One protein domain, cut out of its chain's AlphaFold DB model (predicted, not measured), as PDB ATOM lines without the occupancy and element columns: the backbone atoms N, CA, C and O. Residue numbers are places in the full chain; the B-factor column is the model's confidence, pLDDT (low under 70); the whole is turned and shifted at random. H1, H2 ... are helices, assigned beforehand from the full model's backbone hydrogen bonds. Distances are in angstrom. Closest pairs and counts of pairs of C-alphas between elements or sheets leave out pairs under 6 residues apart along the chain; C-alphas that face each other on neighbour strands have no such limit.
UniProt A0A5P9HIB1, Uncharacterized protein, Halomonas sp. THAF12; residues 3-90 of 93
ATOM      1  N   ASP A   3     -39.932  15.706   2.660       69.94
ATOM      2  CA  ASP A   3     -38.670  16.001   3.353       69.94
ATOM      3  C   ASP A   3     -37.558  14.980   3.049       69.94
ATOM      4  O   ASP A   3     -36.379  15.322   3.024       69.94
ATOM      5  N   GLU A   4     -37.922  13.731   2.747       79.12
ATOM      6  CA  GLU A   4     -36.970  12.652   2.445       79.12
ATOM      7  C   GLU A   4     -36.368  12.814   1.042       79.12
ATOM      8  O   GLU A   4     -35.151  12.803   0.881       79.12
ATOM      9  N   GLU A   5     -37.201  13.094   0.035       81.75
ATOM     10  CA  GLU A   5     -36.730  13.372  -1.332       81.75
ATOM     11  C   GLU A   5     -35.860  14.638  -1.398       81.75
ATOM     12  O   GLU A   5     -34.930  14.724  -2.205       81.75
ATOM     13  N   MET A   6     -36.151  15.640  -0.562       82.19
ATOM     14  CA  MET A   6     -35.332  16.848  -0.463       82.19
ATOM     15  C   MET A   6     -33.955  16.528   0.130       82.19
ATOM     16  O   MET A   6     -32.940  16.930  -0.444       82.19
ATOM     17  N   ARG A   7     -33.921  15.737   1.209       84.12
ATOM     18  CA  ARG A   7     -32.686  15.265   1.848       84.12
ATOM     19  C   ARG A   7     -31.819  14.457   0.883       84.12
ATOM     20  O   ARG A   7     -30.618  14.702   0.787       84.12
ATOM     21  N   GLU A   8     -32.409  13.525   0.137       85.50
ATOM     22  CA  GLU A   8     -31.680  12.708  -0.842       85.50
ATOM     23  C   GLU A   8     -31.052  13.558  -1.950       85.50
ATOM     24  O   GLU A   8     -29.894  13.348  -2.315       85.50
ATOM     25  N   ARG A   9     -31.777  14.564  -2.452       86.31
ATOM     26  CA  ARG A   9     -31.240  15.495  -3.455       86.31
ATOM     27  C   ARG A   9     -30.091  16.332  -2.910       86.31
ATOM     28  O   ARG A   9     -29.105  16.530  -3.621       86.31
ATOM     29  N   GLN A  10     -30.198  16.810  -1.671       85.19
ATOM     30  CA  GLN A  10     -29.109  17.536  -1.015       85.19
ATOM     31  C   GLN A  10     -27.881  16.635  -0.854       85.19
ATOM     32  O   GLN A  10     -26.789  17.026  -1.256       85.19
ATOM     33  N   LEU A  11     -28.061  15.405  -0.363       86.62
ATOM     34  CA  LEU A  11     -26.984  14.423  -0.227       86.62
ATOM     35  C   LEU A  11     -26.305  14.112  -1.559       86.62
ATOM     36  O   LEU A  11     -25.080  14.119  -1.616       86.62
ATOM     37  N   ALA A  12     -27.074  13.859  -2.618       86.69
ATOM     38  CA  ALA A  12     -26.524  13.606  -3.947       86.69
ATOM     39  C   ALA A  12     -25.704  14.805  -4.442       86.69
ATOM     40  O   ALA A  12     -24.566  14.643  -4.868       86.69
ATOM     41  N   THR A  13     -26.239  16.018  -4.280       89.00
ATOM     42  CA  THR A  13     -25.551  17.255  -4.677       89.00
ATOM     43  C   THR A  13     -24.233  17.434  -3.924       89.00
ATOM     44  O   THR A  13     -23.221  17.739  -4.541       89.00
ATOM     45  N   ILE A  14     -24.219  17.203  -2.608       86.19
ATOM     46  CA  ILE A  14     -23.012  17.333  -1.776       86.19
ATOM     47  C   ILE A  14     -21.980  16.257  -2.133       86.19
ATOM     48  O   ILE A  14     -20.794  16.560  -2.254       86.19
ATOM     49  N   LYS A  15     -22.421  15.006  -2.312       83.94
ATOM     50  CA  LYS A  15     -21.543  13.872  -2.627       83.94
ATOM     51  C   LYS A  15     -20.916  13.990  -4.016       83.94
ATOM     52  O   LYS A  15     -19.748  13.649  -4.156       83.94
ATOM     53  N   ASP A  16     -21.641  14.503  -5.004       84.81
ATOM     54  CA  ASP A  16     -21.117  14.697  -6.363       84.81
ATOM     55  C   ASP A  16     -20.355  16.026  -6.536       84.81
ATOM     56  O   ASP A  16     -19.775  16.280  -7.598       84.81
ATOM     57  N   HIS A  17     -20.309  16.885  -5.507       87.25
ATOM     58  CA  HIS A  17     -19.649  18.186  -5.616       87.25
ATOM     59  C   HIS A  17     -18.127  18.038  -5.672       87.25
ATOM     60  O   HIS A  17     -17.477  17.608  -4.715       87.25
ATOM     61  N   ALA A  18     -17.532  18.451  -6.792       81.38
ATOM     62  CA  ALA A  18     -16.105  18.271  -7.056       81.38
ATOM     63  C   ALA A  18     -15.197  18.954  -6.017       81.38
ATOM     64  O   ALA A  18     -14.128  18.432  -5.698       81.38
ATOM     65  N   GLU A  19     -15.604  20.102  -5.469       81.31
ATOM     66  CA  GLU A  19     -14.826  20.788  -4.430       81.31
ATOM     67  C   GLU A  19     -14.904  20.076  -3.079       81.31
ATOM     68  O   GLU A  19     -13.900  20.035  -2.376       81.31
ATOM     69  N   ILE A  20     -16.040  19.451  -2.745       84.62
ATOM     70  CA  ILE A  20     -16.180  18.634  -1.531       84.62
ATOM     71  C   ILE A  20     -15.289  17.397  -1.637       84.62
ATOM     72  O   ILE A  20     -14.529  17.099  -0.721       84.62
ATOM     73  N   GLN A  21     -15.304  16.725  -2.788       82.00
ATOM     74  CA  GLN A  21     -14.431  15.578  -3.052       82.00
ATOM     75  C   GLN A  21     -12.947  15.951  -2.973       82.00
ATOM     76  O   GLN A  21     -12.134  15.215  -2.416       82.00
ATOM     77  N   ARG A  22     -12.585  17.130  -3.490       81.12
ATOM     78  CA  ARG A  22     -11.224  17.650  -3.372       81.12
ATOM     79  C   ARG A  22     -10.855  17.976  -1.926       81.12
ATOM     80  O   ARG A  22      -9.739  17.676  -1.534       81.12
ATOM     81  N   LEU A  23     -11.764  18.560  -1.149       81.12
ATOM     82  CA  LEU A  23     -11.560  18.884   0.264       81.12
ATOM     83  C   LEU A  23     -11.332  17.620   1.109       81.12
ATOM     84  O   LEU A  23     -10.419  17.598   1.930       81.12
ATOM     85  N   ILE A  24     -12.134  16.573   0.883       78.50
ATOM     86  CA  ILE A  24     -11.988  15.268   1.546       78.50
ATOM     87  C   ILE A  24     -10.613  14.681   1.218       78.50
ATOM     88  O   ILE A  24      -9.839  14.407   2.135       78.50
ATOM     89  N   ARG A  25     -10.263  14.605  -0.074       74.75
ATOM     90  CA  ARG A  25      -8.961  14.101  -0.521       74.75
ATOM     91  C   ARG A  25      -7.807  14.916   0.050       74.75
ATOM     92  O   ARG A  25      -6.871  14.337   0.579       74.75
ATOM     93  N   ASP A  26      -7.855  16.244  -0.049       73.88
ATOM     94  CA  ASP A  26      -6.795  17.128   0.442       73.88
ATOM     95  C   ASP A  26      -6.615  16.960   1.967       73.88
ATOM     96  O   ASP A  26      -5.478  16.968   2.434       73.88
ATOM     97  N   ASN A  27      -7.688  16.730   2.738       68.50
ATOM     98  CA  ASN A  27      -7.578  16.406   4.167       68.50
ATOM     99  C   ASN A  27      -6.893  15.042   4.393       68.50
ATOM    100  O   ASN A  27      -5.923  14.968   5.147       68.50
ATOM    101  N   GLU A  28      -7.293  13.995   3.659       64.56
ATOM    102  CA  GLU A  28      -6.613  12.687   3.691       64.56
ATOM    103  C   GLU A  28      -5.130  12.780   3.270       64.56
ATOM    104  O   GLU A  28      -4.270  12.081   3.815       64.56
ATOM    105  N   GLU A  29      -4.795  13.641   2.299       60.91
ATOM    106  CA  GLU A  29      -3.418  13.843   1.842       60.91
ATOM    107  C   GLU A  29      -2.557  14.560   2.882       60.91
ATOM    108  O   GLU A  29      -1.349  14.290   2.945       60.91
ATOM    109  N   ILE A  30      -3.163  15.475   3.647       55.03
ATOM    110  CA  ILE A  30      -2.492  16.353   4.604       55.03
ATOM    111  C   ILE A  30      -2.236  15.645   5.943       55.03
ATOM    112  O   ILE A  30      -1.180  15.895   6.528       55.03
ATOM    113  N   ALA A  31      -3.095  14.733   6.416       49.22
ATOM    114  CA  ALA A  31      -2.856  13.967   7.649       49.22
ATOM    115  C   ALA A  31      -3.905  12.845   7.824       49.22
ATOM    116  O   ALA A  31      -5.043  12.995   7.420       49.22
ATOM    117  N   GLN A  32      -3.669  11.694   8.455       53.94
ATOM    118  CA  GLN A  32      -3.472  11.510   9.908       53.94
ATOM    119  C   GLN A  32      -4.306  12.406  10.860       53.94
ATOM    120  O   GLN A  32      -4.102  12.312  12.068       53.94
ATOM    121  N   LEU A  33      -5.205  13.267  10.368       56.81
ATOM    122  CA  LEU A  33      -5.943  14.231  11.187       56.81
ATOM    123  C   LEU A  33      -7.289  13.671  11.634       56.81
ATOM    124  O   LEU A  33      -7.857  12.774  11.012       56.81
ATOM    125  N   ASP A  34      -7.739  14.210  12.763       60.81
ATOM    126  CA  ASP A  34      -8.990  13.882  13.424       60.81
ATOM    127  C   ASP A  34     -10.182  13.836  12.453       60.81
ATOM    128  O   ASP A  34     -10.235  14.608  11.489       60.81
ATOM    129  N   PRO A  35     -11.152  12.941  12.702       72.44
ATOM    130  CA  PRO A  35     -12.339  12.837  11.871       72.44
ATOM    131  C   PRO A  35     -13.088  14.172  11.806       72.44
ATOM    132  O   PRO A  35     -13.252  14.852  12.821       72.44
ATOM    133  N   TRP A  36     -13.602  14.501  10.618       81.25
ATOM    134  CA  TRP A  36     -14.447  15.666  10.377       81.25
ATOM    135  C   TRP A  36     -15.613  15.694  11.355       81.25
ATOM    136  O   TRP A  36     -16.355  14.714  11.492       81.25
ATOM    137  N   THR A  37     -15.819  16.843  11.988       83.19
ATOM    138  CA  THR A  37     -16.952  17.080  12.876       83.19
ATOM    139  C   THR A  37     -18.182  17.568  12.107       83.19
ATOM    140  O   THR A  37     -18.094  18.131  11.016       83.19
ATOM    141  N   THR A  38     -19.366  17.410  12.706       84.00
ATOM    142  CA  THR A  38     -20.645  17.924  12.180       84.00
ATOM    143  C   THR A  38     -20.574  19.410  11.809       84.00
ATOM    144  O   THR A  38     -21.133  19.819  10.796       84.00
ATOM    145  N   ILE A  39     -19.871  20.214  12.614       84.44
ATOM    146  CA  ILE A  39     -19.751  21.660  12.401       84.44
ATOM    147  C   ILE A  39     -18.879  21.967  11.183       84.44
ATOM    148  O   ILE A  39     -19.252  22.807  10.372       84.44
ATOM    149  N   GLU A  40     -17.756  21.270  11.021       84.06
ATOM    150  CA  GLU A  40     -16.869  21.470   9.868       84.06
ATOM    151  C   GLU A  40     -17.542  21.046   8.563       84.06
ATOM    152  O   GLU A  40     -17.424  21.742   7.557       84.06
ATOM    153  N   ILE A  41     -18.307  19.950   8.585       85.00
ATOM    154  CA  ILE A  41     -19.098  19.510   7.431       85.00
ATOM    155  C   ILE A  41     -20.169  20.548   7.081       85.00
ATOM    156  O   ILE A  41     -20.310  20.887   5.909       85.00
ATOM    157  N   HIS A  42     -20.904  21.077   8.070       86.50
ATOM    158  CA  HIS A  42     -21.900  22.132   7.837       86.50
ATOM    159  C   HIS A  42     -21.262  23.356   7.177       86.50
ATOM    160  O   HIS A  42     -21.717  23.786   6.123       86.50
ATOM    161  N   GLN A  43     -20.157  23.850   7.740       84.19
ATOM    162  CA  GLN A  43     -19.446  25.015   7.214       84.19
ATOM    163  C   GLN A  43     -18.892  24.777   5.807       84.19
ATOM    164  O   GLN A  43     -18.982  25.658   4.955       84.19
ATOM    165  N   ALA A  44     -18.331  23.595   5.544       85.06
ATOM    166  CA  ALA A  44     -17.814  23.247   4.226       85.06
ATOM    167  C   ALA A  44     -18.935  23.177   3.183       85.06
ATOM    168  O   ALA A  44     -18.775  23.692   2.079       85.06
ATOM    169  N   VAL A  45     -20.074  22.571   3.524       85.62
ATOM    170  CA  VAL A  45     -21.219  22.455   2.614       85.62
ATOM    171  C   VAL A  45     -21.880  23.811   2.361       85.62
ATOM    172  O   VAL A  45     -22.150  24.135   1.204       85.62
ATOM    173  N   ASP A  46     -22.081  24.625   3.396       87.12
ATOM    174  CA  ASP A  46     -22.612  25.983   3.253       87.12
ATOM    175  C   ASP A  46     -21.691  26.837   2.367       87.12
ATOM    176  O   ASP A  46     -22.140  27.463   1.409       87.12
ATOM    177  N   HIS A  47     -20.377  26.781   2.603       83.25
ATOM    178  CA  HIS A  47     -19.418  27.598   1.864       83.25
ATOM    179  C   HIS A  47     -19.198  27.145   0.414       83.25
ATOM    180  O   HIS A  47     -19.077  27.988  -0.476       83.25
ATOM    181  N   LEU A  48     -19.114  25.833   0.165       83.12
ATOM    182  CA  LEU A  48     -18.739  25.284  -1.146       83.12
ATOM    183  C   LEU A  48     -19.946  24.970  -2.031       83.12
ATOM    184  O   LEU A  48     -19.856  25.076  -3.252       83.12
ATOM    185  N   VAL A  49     -21.068  24.568  -1.434       85.06
ATOM    186  CA  VAL A  49     -22.273  24.147  -2.165       85.06
ATOM    187  C   VAL A  49     -23.393  25.187  -2.039       85.06
ATOM    188  O   VAL A  49     -24.293  25.218  -2.877       85.06
ATOM    189  N   GLY A  50     -23.347  26.070  -1.034       84.81
ATOM    190  CA  GLY A  50     -24.406  27.054  -0.780       84.81
ATOM    191  C   GLY A  50     -25.679  26.429  -0.208       84.81
ATOM    192  O   GLY A  50     -26.770  26.967  -0.408       84.81
ATOM    193  N   ILE A  51     -25.559  25.263   0.437       85.75
ATOM    194  CA  ILE A  51     -26.679  24.555   1.061       85.75
ATOM    195  C   ILE A  51     -26.574  24.715   2.575       85.75
ATOM    196  O   ILE A  51     -25.652  24.184   3.192       85.75
ATOM    197  N   ASP A  52     -27.570  25.365   3.171       85.38
ATOM    198  CA  ASP A  52     -27.719  25.390   4.623       85.38
ATOM    199  C   ASP A  52     -28.352  24.072   5.096       85.38
ATOM    200  O   ASP A  52     -29.497  23.753   4.757       85.38
ATOM    201  N   LEU A  53     -27.575  23.267   5.823       85.69
ATOM    202  CA  LEU A  53     -28.032  21.989   6.371       85.69
ATOM    203  C   LEU A  53     -28.632  22.201   7.763       85.69
ATOM    204  O   LEU A  53     -28.018  22.833   8.621       85.69
ATOM    205  N   ASP A  54     -29.787  21.589   8.035       86.75
ATOM    206  CA  ASP A  54     -30.366  21.604   9.380       86.75
ATOM    207  C   ASP A  54     -29.506  20.773  10.345       86.75
ATOM    208  O   ASP A  54     -29.472  19.544  10.272       86.75
ATOM    209  N   LEU A  55     -28.842  21.444  11.291       84.25
ATOM    210  CA  LEU A  55     -28.023  20.822  12.341       84.25
ATOM    211  C   LEU A  55     -28.804  19.838  13.230       84.25
ATOM    212  O   LEU A  55     -28.195  19.006  13.907       84.25
ATOM    213  N   ASN A  56     -30.138  19.908  13.248       87.00
ATOM    214  CA  ASN A  56     -30.981  18.956  13.972       87.00
ATOM    215  C   ASN A  56     -31.235  17.660  13.186       87.00
ATOM    216  O   ASN A  56     -31.676  16.671  13.783       87.00
ATOM    217  N   ASP A  57     -30.934  17.629  11.885       86.69
ATOM    218  CA  ASP A  57     -31.087  16.448  11.041       86.69
ATOM    219  C   ASP A  57     -29.932  15.461  11.266       86.69
ATOM    220  O   ASP A  57     -28.940  15.382  10.537       86.69
ATOM    221  N   ARG A  58     -30.071  14.672  12.336       86.88
ATOM    222  CA  ARG A  58     -29.081  13.663  12.737       86.88
ATOM    223  C   ARG A  58     -28.857  12.587  11.679       86.88
ATOM    224  O   ARG A  58     -27.780  11.998  11.650       86.88
ATOM    225  N   GLU A  59     -29.856  12.298  10.854       88.25
ATOM    226  CA  GLU A  59     -29.750  11.261   9.831       88.25
ATOM    227  C   GLU A  59     -28.916  11.756   8.649       88.25
ATOM    228  O   GLU A  59     -27.981  11.072   8.226       88.25
ATOM    229  N   LEU A  60     -29.186  12.980   8.185       87.12
ATOM    230  CA  LEU A  60     -28.392  13.660   7.166       87.12
ATOM    231  C   LEU A  60     -26.923  13.767   7.590       87.12
ATOM    232  O   LEU A  60     -26.031  13.336   6.858       87.12
ATOM    233  N   PHE A  61     -26.666  14.270   8.800       86.50
ATOM    234  CA  PHE A  61     -25.300  14.391   9.304       86.50
ATOM    235  C   PHE A  61     -24.634  13.044   9.566       86.50
ATOM    236  O   PHE A  61     -23.435  12.928   9.342       86.50
ATOM    237  N   GLY A  62     -25.379  12.011   9.967       86.81
ATOM    238  CA  GLY A  62     -24.843  10.653  10.072       86.81
ATOM    239  C   GLY A  62     -24.320  10.134   8.729       86.81
ATOM    240  O   GLY A  62     -23.222   9.582   8.664       86.81
ATOM    241  N   GLN A  63     -25.063  10.370   7.643       89.19
ATOM    242  CA  GLN A  63     -24.642   9.983   6.294       89.19
ATOM    243  C   GLN A  63     -23.468  10.817   5.775       89.19
ATOM    244  O   GLN A  63     -22.569  10.273   5.133       89.19
ATOM    245  N   LEU A  64     -23.455  12.123   6.050       86.75
ATOM    246  CA  LEU A  64     -22.353  12.998   5.655       86.75
ATOM    247  C   LEU A  64     -21.076  12.677   6.433       86.75
ATOM    248  O   LEU A  64     -20.021  12.556   5.825       86.75
ATOM    249  N   LEU A  65     -21.160  12.447   7.744       86.81
ATOM    250  CA  LEU A  65     -20.018  12.019   8.555       86.81
ATOM    251  C   LEU A  65     -19.420  10.716   8.033       86.81
ATOM    252  O   LEU A  65     -18.202  10.617   7.926       86.81
ATOM    253  N   ALA A  66     -20.262   9.740   7.683       86.38
ATOM    254  CA  ALA A  66     -19.803   8.487   7.095       86.38
ATOM    255  C   ALA A  66     -19.130   8.692   5.730       86.38
ATOM    256  O   ALA A  66     -18.186   7.981   5.425       86.38
ATOM    257  N   HIS A  67     -19.591   9.654   4.926       84.56
ATOM    258  CA  HIS A  67     -19.011   9.965   3.613       84.56
ATOM    259  C   HIS A  67     -17.676  10.708   3.720       84.56
ATOM    260  O   HIS A  67     -16.709  10.322   3.079       84.56
ATOM    261  N   PHE A  68     -17.612  11.754   4.546       81.06
ATOM    262  CA  PHE A  68     -16.415  12.586   4.725       81.06
ATOM    263  C   PHE A  68     -15.290  11.876   5.483       81.06
ATOM    264  O   PHE A  68     -14.132  12.244   5.328       81.06
ATOM    265  N   ASN A  69     -15.633  10.888   6.315       79.88
ATOM    266  CA  ASN A  69     -14.676  10.082   7.076       79.88
ATOM    267  C   ASN A  69     -14.570   8.640   6.567       79.88
ATOM    268  O   ASN A  69     -13.993   7.797   7.257       79.88
ATOM    269  N   ALA A  70     -15.161   8.318   5.413       76.62
ATOM    270  CA  ALA A  70     -14.917   7.027   4.788       76.62
ATOM    271  C   ALA A  70     -13.430   6.963   4.435       76.62
ATOM    272  O   ALA A  70     -12.954   7.810   3.689       76.62
ATOM    273  N   GLU A  71     -12.707   5.967   4.950       63.56
ATOM    274  CA  GLU A  71     -11.392   5.645   4.397       63.56
ATOM    275  C   GLU A  71     -11.613   5.310   2.916       63.56
ATOM    276  O   GLU A  71     -12.283   4.310   2.623       63.56
ATOM    277  N   GLU A  72     -11.097   6.124   1.980       55.84
ATOM    278  CA  GLU A  72     -11.086   5.719   0.573       55.84
ATOM    279  C   GLU A  72     -10.437   4.329   0.520       55.84
ATOM    280  O   GLU A  72      -9.314   4.114   0.997       55.84
ATOM    281  N   ALA A  73     -11.183   3.342   0.007       44.59
ATOM    282  CA  ALA A  73     -10.675   1.993  -0.160       44.59
ATOM    283  C   ALA A  73      -9.347   2.099  -0.915       44.59
ATOM    284  O   ALA A  73      -9.293   2.627  -2.025       44.59
ATOM    285  N   LYS A  74      -8.272   1.647  -0.262       45.59
ATOM    286  CA  LYS A  74      -6.870   1.722  -0.696       45.59
ATOM    287  C   LYS A  74      -6.589   0.859  -1.937       45.59
ATOM    288  O   LYS A  74      -5.627   0.097  -1.952       45.59
ATOM    289  N   ASP A  75      -7.408   0.954  -2.977       40.47
ATOM    290  CA  ASP A  75      -7.193   0.284  -4.261       40.47
ATOM    291  C   ASP A  75      -6.212   1.043  -5.164       40.47
ATOM    292  O   ASP A  75      -5.865   0.588  -6.252       40.47
ATOM    293  N   SER A  76      -5.669   2.169  -4.699       43.81
ATOM    294  CA  SER A  76      -4.404   2.688  -5.207       43.81
ATOM    295  C   SER A  76      -3.374   2.684  -4.082       43.81
ATOM    296  O   SER A  76      -3.654   3.231  -3.012       43.81
ATOM    297  N   PRO A  77      -2.186   2.074  -4.279       45.50
ATOM    298  CA  PRO A  77      -1.129   2.156  -3.285       45.50
ATOM    299  C   PRO A  77      -0.876   3.638  -2.996       45.50
ATOM    300  O   PRO A  77      -0.833   4.425  -3.950       45.50
ATOM    301  N   PRO A  78      -0.730   4.043  -1.721       49.72
ATOM    302  CA  PRO A  78      -0.465   5.431  -1.399       49.72
ATOM    303  C   PRO A  78       0.838   5.809  -2.100       49.72
ATOM    304  O   PRO A  78       1.919   5.357  -1.714       49.72
ATOM    305  N   ARG A  79       0.736   6.600  -3.175       54.47
ATOM    306  CA  ARG A  79       1.897   7.267  -3.755       54.47
ATOM    307  C   ARG A  79       2.503   8.045  -2.606       54.47
ATOM    308  O   ARG A  79       1.802   8.829  -1.961       54.47
ATOM    309  N   SER A  80       3.765   7.759  -2.291       61.09
ATOM    310  CA  SER A  80       4.444   8.431  -1.191       61.09
ATOM    311  C   SER A  80       4.261   9.944  -1.362       61.09
ATOM    312  O   SER A  80       4.139  10.429  -2.489       61.09
ATOM    313  N   ALA A  81       4.219  10.720  -0.276       54.31
ATOM    314  CA  ALA A  81       4.071  12.178  -0.382       54.31
ATOM    315  C   ALA A  81       5.083  12.799  -1.379       54.31
ATOM    316  O   ALA A  81       4.779  13.777  -2.060       54.31
ATOM    317  N   LEU A  82       6.247  12.154  -1.529       54.91
ATOM    318  CA  LEU A  82       7.271  12.448  -2.526       54.91
ATOM    319  C   LEU A  82       6.816  12.202  -3.978       54.91
ATOM    320  O   LEU A  82       7.076  13.036  -4.840       54.91
ATOM    321  N   ASP A  83       6.136  11.091  -4.263       61.38
ATOM    322  CA  ASP A  83       5.627  10.756  -5.601       61.38
ATOM    323  C   ASP A  83       4.504  11.702  -6.036       61.38
ATOM    324  O   ASP A  83       4.465  12.132  -7.189       61.38
ATOM    325  N   ARG A  84       3.636  12.106  -5.101       59.19
ATOM    326  CA  ARG A  84       2.603  13.122  -5.362       59.19
ATOM    327  C   ARG A  84       3.219  14.486  -5.679       59.19
ATOM    328  O   ARG A  84       2.824  15.133  -6.649       59.19
ATOM    329  N   ALA A  85       4.228  14.899  -4.909       59.16
ATOM    330  CA  ALA A  85       4.956  16.145  -5.156       59.16
ATOM    331  C   ALA A  85       5.704  16.122  -6.502       59.16
ATOM    332  O   ALA A  85       5.670  17.103  -7.245       59.16
ATOM    333  N   ARG A  86       6.323  14.988  -6.856       66.19
ATOM    334  CA  ARG A  86       7.007  14.802  -8.145       66.19
ATOM    335  C   ARG A  86       6.055  14.899  -9.327       66.19
ATOM    336  O   ARG A  86       6.359  15.618 -10.275       66.19
ATOM    337  N   GLN A  87       4.896  14.246  -9.250       60.19
ATOM    338  CA  GLN A  87       3.905  14.304 -10.320       60.19
ATOM    339  C   GLN A  87       3.354  15.725 -10.508       60.19
ATOM    340  O   GLN A  87       3.231  16.207 -11.633       60.19
ATOM    341  N   ARG A  88       3.093  16.443  -9.410       57.19
ATOM    342  CA  ARG A  88       2.559  17.813  -9.444       57.19
ATOM    343  C   ARG A  88       3.537  18.841 -10.020       57.19
ATOM    344  O   ARG A  88       3.103  19.865 -10.541       57.19
ATOM    345  N   TRP A  89       4.840  18.574  -9.944       67.62
ATOM    346  CA  TRP A  89       5.891  19.421 -10.517       67.62
ATOM    347  C   TRP A  89       6.457  18.902 -11.846       67.62
ATOM    348  O   TRP A  89       7.417  19.477 -12.351       67.62
ATOM    349  N   GLY A  90       5.869  17.851 -12.433       58.28
ATOM    350  CA  GLY A  90       6.329  17.288 -13.708       58.28
ATOM    351  C   GLY A  90       7.733  16.674 -13.639       58.28
ATOM    352  O   GLY A  90       8.456  16.686 -14.628       58.28
TER     353      GLY A  90
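What this domain is: This is residues 3 to 90 of the 93 residues of an uncharacterized protein of Halomonas sp. THAF12 (UniProt A0A5P9HIB1). Two helices, H1 and H4, run side by side the same way, and a third, H3, crosses one side of this pair, packing on H4 near its own beginning. H2 leads on from the end of H1 at a steep angle, packs by its first turn on H3, and reaches along the longest axis toward the small helix H5, which sits at the far end after a long link, packed on no other helix. The printed part has 88 residues with five named helices, H1 to H5 in that order, and no named strand; the class is all helix. The whole is only just loose, close to compact, with a radius of gyration of the C-alphas of 14.8 A, and its C-alphas span 47 by 22 by 22 A.

Where its parts are: H1, residues 3 to 16, begins at C-alpha 3 (-38.670, 16.001, 3.353) and is 20.1 A long from first to last C-alpha. H2, residues 18 to 30, is 18.0 A long and ends at C-alpha 30 (-2.492, 16.353, 4.604). H3, residues 38 to 49, is 15.7 A long, and H4, residues 58 to 68, is 15.0 A long. H5, residues 81 to 88, is 10.8 A long and ends at C-alpha 88 (2.559, 17.813, -9.444).

How they stand to each other: H1 and H4 touch at a shallow tilt of 13 degrees, the same way; their closest C-alphas are those of Arg 7 and Leu 60, 7.0 A apart. H1 and H2 are close but not clearly touching, at a steep tilt of 59 degrees, with the C-alphas of Ile 14 and Ile 20 closest at 7.0 A. H1 and H3 are close but not clearly touching and about perpendicular at 75 degrees; the C-alphas of Ile 14 and Val 49 come closest, at 6.9 A. H2 touches H3 with residues 19 to 20 alone, at a steep tilt of 46 degrees, opposite ways; the closest C-alphas are those of Glu 19 and Leu 48, 6.8 A apart. H3 touches H4 with residues 38 to 41 alone, about perpendicular at 75 degrees, the C-alphas of Thr 38 and Phe 61 closest at 6.5 A. H5 is close to H2 but not clearly touching it, with the C-alphas of Glu 29 and Ala 81 closest at 8.0 A, and is apart from H1, H3 and H4. In H1, H2, H3, H4 and H5 every O i to N i+4 pair is within hydrogen-bond range.

The domain as a whole: The C-alphas of Asp 3 and Gly 90, the two farthest apart, are 48.1 A from each other. The printed part has no cut. The link from H1 to H2 is tight, and that from H4 to H5, residues 69 to 80, is long. The mean pLDDT of the printed part is 75.0; residue 3, residues 27 to 34 and residues 71 to 90 are under 70.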